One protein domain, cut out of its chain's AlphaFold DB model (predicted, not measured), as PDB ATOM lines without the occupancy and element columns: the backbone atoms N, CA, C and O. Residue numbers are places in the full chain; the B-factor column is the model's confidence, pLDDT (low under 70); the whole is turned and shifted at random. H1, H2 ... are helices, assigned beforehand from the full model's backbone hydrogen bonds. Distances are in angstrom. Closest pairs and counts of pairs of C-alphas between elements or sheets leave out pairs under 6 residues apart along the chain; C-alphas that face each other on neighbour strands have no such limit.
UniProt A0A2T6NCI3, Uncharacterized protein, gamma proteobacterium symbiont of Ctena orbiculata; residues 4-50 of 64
ATOM      1  N   GLN A   4     -25.457  29.805 -38.800       97.81
ATOM      2  CA  GLN A   4     -24.216  29.680 -38.039       97.81
ATOM      3  C   GLN A   4     -23.953  28.235 -37.592       97.81
ATOM      4  O   GLN A   4     -22.804  27.786 -37.637       97.81
ATOM      5  N   ASP A   5     -25.000  27.484 -37.250       96.81
ATOM      6  CA  ASP A   5     -24.919  26.050 -36.959       96.81
ATOM      7  C   ASP A   5     -24.378  25.296 -38.183       96.81
ATOM      8  O   ASP A   5     -23.419  24.528 -38.089       96.81
ATOM      9  N   ALA A   6     -24.949  25.577 -39.363       97.31
ATOM     10  CA  ALA A   6     -24.515  24.978 -40.621       97.31
ATOM     11  C   ALA A   6     -23.052  25.322 -40.937       97.31
ATOM     12  O   ALA A   6     -22.280  24.443 -41.300       97.31
ATOM     13  N   ILE A   7     -22.641  26.582 -40.765       98.00
ATOM     14  CA  ILE A   7     -21.247  27.015 -40.963       98.00
ATOM     15  C   ILE A   7     -20.296  26.265 -40.020       98.00
ATOM     16  O   ILE A   7     -19.222  25.823 -40.444       98.00
ATOM     17  N   SER A   8     -20.691  26.093 -38.760       96.81
ATOM     18  CA  SER A   8     -19.879  25.440 -37.729       96.81
ATOM     19  C   SER A   8     -19.620  23.963 -38.040       96.81
ATOM     20  O   SER A   8     -18.496  23.494 -37.863       96.81
ATOM     21  N   LEU A   9     -20.603  23.250 -38.608       96.19
ATOM     22  CA  LEU A   9     -20.454  21.847 -39.027       96.19
ATOM     23  C   LEU A   9     -19.324  21.629 -40.048       96.19
ATOM     24  O   LEU A   9     -18.712  20.561 -40.085       96.19
ATOM     25  N   PHE A  10     -19.019  22.634 -40.873       97.19
ATOM     26  CA  PHE A  10     -18.004  22.536 -41.925       97.19
ATOM     27  C   PHE A  10     -16.771  23.403 -41.667       97.19
ATOM     28  O   PHE A  10     -16.042  23.718 -42.606       97.19
ATOM     29  N   SER A  11     -16.504  23.758 -40.405       94.50
ATOM     30  CA  SER A  11     -15.322  24.544 -40.018       94.50
ATOM     31  C   SER A  11     -15.255  25.922 -40.700       94.50
ATOM     32  O   SER A  11     -14.170  26.456 -40.929       94.50
ATOM     33  N   GLY A  12     -16.410  26.504 -41.041       97.44
ATOM     34  CA  GLY A  12     -16.513  27.828 -41.649       97.44
ATOM     35  C   GLY A  12     -17.196  27.855 -43.020       97.44
ATOM     36  O   GLY A  12     -17.480  26.834 -43.649       97.44
ATOM     37  N   VAL A  13     -17.425  29.077 -43.514       98.06
ATOM     38  CA  VAL A  13     -18.076  29.345 -44.809       98.06
ATOM     39  C   VAL A  13     -17.369  28.663 -45.991       98.06
ATOM     40  O   VAL A  13     -18.072  28.117 -46.841       98.06
ATOM     41  N   PRO A  14     -16.019  28.628 -46.085       98.25
ATOM     42  CA  PRO A  14     -15.348  27.928 -47.180       98.25
ATOM     43  C   PRO A  14     -15.649  26.426 -47.208       98.25
ATOM     44  O   PRO A  14     -15.892  25.877 -48.280       98.25
ATOM     45  N   GLY A  15     -15.668  25.768 -46.046       98.19
ATOM     46  CA  GLY A  15     -15.954  24.338 -45.963       98.19
ATOM     47  C   GLY A  15     -17.404  24.021 -46.310       98.19
ATOM     48  O   GLY A  15     -17.657  23.074 -47.054       98.19
ATOM     49  N   LEU A  16     -18.348  24.848 -45.847       98.25
ATOM     50  CA  LEU A  16     -19.762  24.696 -46.192       98.25
ATOM     51  C   LEU A  16     -19.996  24.918 -47.693       98.25
ATOM     52  O   LEU A  16     -20.679  24.121 -48.327       98.25
ATOM     53  N   ALA A  17     -19.391  25.954 -48.282       98.25
ATOM     54  CA  ALA A  17     -19.495  26.227 -49.717       98.25
ATOM     55  C   ALA A  17     -18.975  25.049 -50.561       98.25
ATOM     56  O   ALA A  17     -19.660  24.608 -51.486       98.25
ATOM     57  N   ASN A  18     -17.824  24.481 -50.184       97.94
ATOM     58  CA  ASN A  18     -17.258  23.299 -50.837       97.94
ATOM     59  C   ASN A  18     -18.174  22.073 -50.700       97.94
ATOM     60  O   ASN A  18     -18.437  21.392 -51.688       97.94
ATOM     61  N   ALA A  19     -18.699  21.808 -49.499       97.38
ATOM     62  CA  ALA A  19     -19.593  20.675 -49.248       97.38
ATOM     63  C   ALA A  19     -20.929  20.781 -50.005       97.38
ATOM     64  O   ALA A  19     -21.519  19.767 -50.376       97.38
ATOM     65  N   MET A  20     -21.398  22.009 -50.236       96.75
ATOM     66  CA  MET A  20     -22.654  22.307 -50.925       96.75
ATOM     67  C   MET A  20     -22.493  22.492 -52.442       96.75
ATOM     68  O   MET A  20     -23.498  22.665 -53.128       96.75
ATOM     69  N   GLY A  21     -21.263  22.483 -52.971       96.69
ATOM     70  CA  GLY A  21     -20.997  22.733 -54.393       96.69
ATOM     71  C   GLY A  21     -21.406  24.139 -54.844       96.69
ATOM     72  O   GLY A  21     -21.938  24.310 -55.938       96.69
ATOM     73  N   THR A  22     -21.221  25.145 -53.986       96.94
ATOM     74  CA  THR A  22     -21.641  26.534 -54.234       96.94
ATOM     75  C   THR A  22     -20.546  27.537 -53.860       96.94
ATOM     76  O   THR A  22     -19.441  27.162 -53.469       96.94
ATOM     77  N   THR A  23     -20.821  28.835 -53.995       98.19
ATOM     78  CA  THR A  23     -19.869  29.907 -53.673       98.19
ATOM     79  C   THR A  23     -20.040  30.409 -52.241       98.19
ATOM     80  O   THR A  23     -21.109  30.308 -51.639       98.19
ATOM     81  N   ARG A  24     -18.991  31.026 -51.685       98.19
ATOM     82  CA  ARG A  24     -19.054  31.659 -50.354       98.19
ATOM     83  C   ARG A  24     -20.087  32.784 -50.325       98.19
ATOM     84  O   ARG A  24     -20.816  32.922 -49.352       98.19
ATOM     85  N   GLN A  25     -20.175  33.552 -51.411       98.19
ATOM     86  CA  GLN A  25     -21.146  34.628 -51.588       98.19
ATOM     87  C   GLN A  25     -22.579  34.102 -51.465       98.19
ATOM     88  O   GLN A  25     -23.375  34.711 -50.760       98.19
ATOM     89  N   ALA A  26     -22.889  32.948 -52.066       97.88
ATOM     90  CA  ALA A  26     -24.209  32.334 -51.934       97.88
ATOM     91  C   ALA A  26     -24.536  31.968 -50.475       97.88
ATOM     92  O   ALA A  26     -25.657  32.207 -50.037       97.88
ATOM     93  N   ILE A  27     -23.561  31.458 -49.711       98.12
ATOM     94  CA  ILE A  27     -23.732  31.156 -48.279       98.12
ATOM     95  C   ILE A  27     -23.957  32.431 -47.453       98.12
ATOM     96  O   ILE A  27     -24.814  32.443 -46.574       98.12
ATOM     97  N   TYR A  28     -23.232  33.521 -47.733       98.00
ATOM     98  CA  TYR A  28     -23.436  34.797 -47.029       98.00
ATOM     99  C   TYR A  28     -24.834  35.388 -47.252       98.00
ATOM    100  O   TYR A  28     -25.347  36.062 -46.364       98.00
ATOM    101  N   GLN A  29     -25.451  35.117 -48.406       97.94
ATOM    102  CA  GLN A  29     -26.817  35.544 -48.730       97.94
ATOM    103  C   GLN A  29     -27.899  34.655 -48.105       97.94
ATOM    104  O   GLN A  29     -29.088  34.912 -48.297       97.94
ATOM    105  N   TRP A  30     -27.535  33.592 -47.382       97.81
ATOM    106  CA  TRP A  30     -28.537  32.793 -46.689       97.81
ATOM    107  C   TRP A  30     -29.183  33.590 -45.548       97.81
ATOM    108  O   TRP A  30     -28.478  34.307 -44.821       97.81
ATOM    109  N   PRO A  31     -30.506  33.427 -45.352       98.00
ATOM    110  CA  PRO A  31     -31.174  33.929 -44.159       98.00
ATOM    111  C   PRO A  31     -30.563  33.297 -42.903       98.00
ATOM    112  O   PRO A  31     -29.926  32.243 -42.976       98.00
ATOM    113  N   ASP A  32     -30.746  33.944 -41.754       98.00
ATOM    114  CA  ASP A  32     -30.254  33.402 -40.485       98.00
ATOM    115  C   ASP A  32     -30.972  32.098 -40.132       98.00
ATOM    116  O   ASP A  32     -30.306  31.122 -39.788       98.00
ATOM    117  N   ASP A  33     -32.288  32.030 -40.335       98.12
ATOM    118  CA  ASP A  33     -33.056  30.790 -40.249       98.12
ATOM    119  C   ASP A  33     -33.127  30.093 -41.605       98.12
ATOM    120  O   ASP A  33     -33.598  30.650 -42.600       98.12
ATOM    121  N   LEU A  34     -32.655  28.848 -41.654       97.88
ATOM    122  CA  LEU A  34     -32.650  28.065 -42.881       97.88
ATOM    123  C   LEU A  34     -34.011  27.406 -43.109       97.88
ATOM    124  O   LEU A  34     -34.604  26.840 -42.193       97.88
ATOM    125  N   ASP A  35     -34.472  27.421 -44.361       97.62
ATOM    126  CA  ASP A  35     -35.613  26.603 -44.768       97.62
ATOM    127  C   ASP A  35     -35.276  25.103 -44.710       97.62
ATOM    128  O   ASP A  35     -34.109  24.695 -44.748       97.62
ATOM    129  N   GLN A  36     -36.314  24.267 -44.646       97.38
ATOM    130  CA  GLN A  36     -36.145  22.820 -44.517       97.38
ATOM    131  C   GLN A  36     -35.310  22.226 -45.664       97.38
ATOM    132  O   GLN A  36     -34.464  21.371 -45.427       97.38
ATOM    133  N   ALA A  37     -35.454  22.740 -46.889       97.25
ATOM    134  CA  ALA A  37     -34.698  22.255 -48.040       97.25
ATOM    135  C   ALA A  37     -33.184  22.508 -47.906       97.25
ATOM    136  O   ALA A  37     -32.369  21.674 -48.312       97.25
ATOM    137  N   LYS A  38     -32.774  23.651 -47.344       97.25
ATOM    138  CA  LYS A  38     -31.372  23.934 -47.012       97.25
ATOM    139  C   LYS A  38     -30.900  23.055 -45.862       97.25
ATOM    140  O   LYS A  38     -29.804  22.507 -45.964       97.25
ATOM    141  N   ILE A  39     -31.720  22.880 -44.823       97.88
ATOM    142  CA  ILE A  39     -31.403  22.009 -43.682       97.88
ATOM    143  C   ILE A  39     -31.135  20.579 -44.162       97.88
ATOM    144  O   ILE A  39     -30.071  20.036 -43.879       97.88
ATOM    145  N   ASP A  40     -32.031  19.997 -44.957       97.19
ATOM    146  CA  ASP A  40     -31.904  18.621 -45.447       97.19
ATOM    147  C   ASP A  40     -30.627  18.426 -46.273       97.19
ATOM    148  O   ASP A  40     -29.920  17.424 -46.136       97.19
ATOM    149  N   ARG A  41     -30.274  19.418 -47.101       97.06
ATOM    150  CA  ARG A  41     -29.030  19.397 -47.882       97.06
ATOM    151  C   ARG A  41     -27.789  19.493 -46.998       97.06
ATOM    152  O   ARG A  41     -26.844  18.739 -47.229       97.06
ATOM    153  N   VAL A  42     -27.797  20.377 -46.000       97.50
ATOM    154  CA  VAL A  42     -26.707  20.538 -45.023       97.50
ATOM    155  C   VAL A  42     -26.492  19.241 -44.246       97.50
ATOM    156  O   VAL A  42     -25.368  18.743 -44.188       97.50
ATOM    157  N   ILE A  43     -27.566  18.651 -43.717       96.88
ATOM    158  CA  ILE A  43     -27.525  17.386 -42.977       96.88
ATOM    159  C   ILE A  43     -27.044  16.245 -43.875       96.88
ATOM    160  O   ILE A  43     -26.134  15.509 -43.497       96.88
ATOM    161  N   GLY A  44     -27.581  16.131 -45.092       96.00
ATOM    162  CA  GLY A  44     -27.155  15.111 -46.046       96.00
ATOM    163  C   GLY A  44     -25.683  15.246 -46.444       96.00
ATOM    164  O   GLY A  44     -24.980  14.242 -46.553       96.00
ATOM    165  N   ALA A  45     -25.186  16.471 -46.635       97.06
ATOM    166  CA  ALA A  45     -23.771  16.719 -46.903       97.06
ATOM    167  C   ALA A  45     -22.892  16.372 -45.692       97.06
ATOM    168  O   ALA A  45     -21.860  15.724 -45.857       97.06
ATOM    169  N   ALA A  46     -23.314  16.749 -44.482       96.38
ATOM    170  CA  ALA A  46     -22.588  16.443 -43.254       96.38
ATOM    171  C   ALA A  46     -22.498  14.928 -43.017       96.38
ATOM    172  O   ALA A  46     -21.420  14.429 -42.700       96.38
ATOM    173  N   TYR A  47     -23.589  14.196 -43.250       95.56
ATOM    174  CA  TYR A  47     -23.623  12.738 -43.152       95.56
ATOM    175  C   TYR A  47     -22.690  12.068 -44.170       95.56
ATOM    176  O   TYR A  47     -21.822  11.286 -43.790       95.56
ATOM    177  N   ARG A  48     -22.784  12.434 -45.460       94.31
ATOM    178  CA  ARG A  48     -21.912  11.874 -46.515       94.31
ATOM    179  C   ARG A  48     -20.425  12.126 -46.267       94.31
ATOM    180  O   ARG A  48     -19.598  11.317 -46.666       94.31
ATOM    181  N   LEU A  49     -20.091  13.251 -45.638       94.81
ATOM    182  CA  LEU A  49     -18.716  13.636 -45.318       94.81
ATOM    183  C   LEU A  49     -18.256  13.150 -43.934       94.81
ATOM    184  O   LEU A  49     -17.179  13.545 -43.491       94.81
ATOM    185  N   GLY A  50     -19.059  12.339 -43.232       92.81
ATOM    186  CA  GLY A  50     -18.719  11.800 -41.910       92.81
ATOM    187  C   GLY A  50     -18.625  12.855 -40.801       92.81
ATOM    188  O   GLY A  50     -18.056  12.598 -39.747       92.81
TER     189      GLY A  50
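AT A GLANCE: This is residues 4 to 50 of the 64 residues of an uncharacterized protein of gamma proteobacterium symbiont of Ctena orbiculata (UniProt A0A2T6NCI3). This is a small, compact cluster of short helices with one longer helix, H4, along one side; H2 meets H4 at about a right angle, and H1 and H3 each meet H2. Residues 29 to 35, between H3 and H4, bring the backbone across to where H4 begins. The printed part has 47 residues with four named helices, in the order H1, H2, H3, H4, and no named strand; the class is all helix. The whole is compact, with a radius of gyration of the C-alphas of 9.5 A, and rounded, with spans of 26 by 21 by 17 A.

IN THESE COORDINATES: H4, the longest helix, holds residues 36 to 48 and measures 18.1 A from its first C-alpha to its last, which lies at (-21.912, 11.874, -46.515). H2 holds residues 13 to 20 and measures 10.4 A. H1 holds residues 4 to 9, 8.7 A, with C-alpha 4 at (-24.216, 29.680, -38.039). H3 holds residues 24 to 28, 6.3 A.

HOW THE PARTS SIT: H2 is the hub, touching three other helices. H4 touches it with residues 41 to 46 alone, about perpendicular at 87 degrees; the closest C-alphas, of Ala 19 and Ala 45, are 6.2 A apart. H3 touches H2, the closest C-alphas being those of Ala 17 and Arg 24, 5.5 A. H1 and H2 touch only at the corner by their link, with the C-alphas of Ile 7 and Val 13 closest at 5.5 A; they run the same way at a steep tilt of 69 degrees, only just short of about perpendicular. H1 and H4 are close but not clearly touching, the closest C-alphas being those of Ala 6 and Val 42, 6.6 A, and run the same way at a shallow tilt of 18 degrees. H3 is apart from H1 and H4. In H1, H2, H3 and H4 every O i to N i+4 pair is within hydrogen-bond range.

THE WHOLE: The two C-alphas farthest apart are those of Gln 29 and Gly 50, 26.0 A. The printed part has no cut. The links H1 to H2 and H2 to H3 are tight, and H3 to H4 is short. The mean pLDDT of the printed part is 97.2, and no printed residue is under 70.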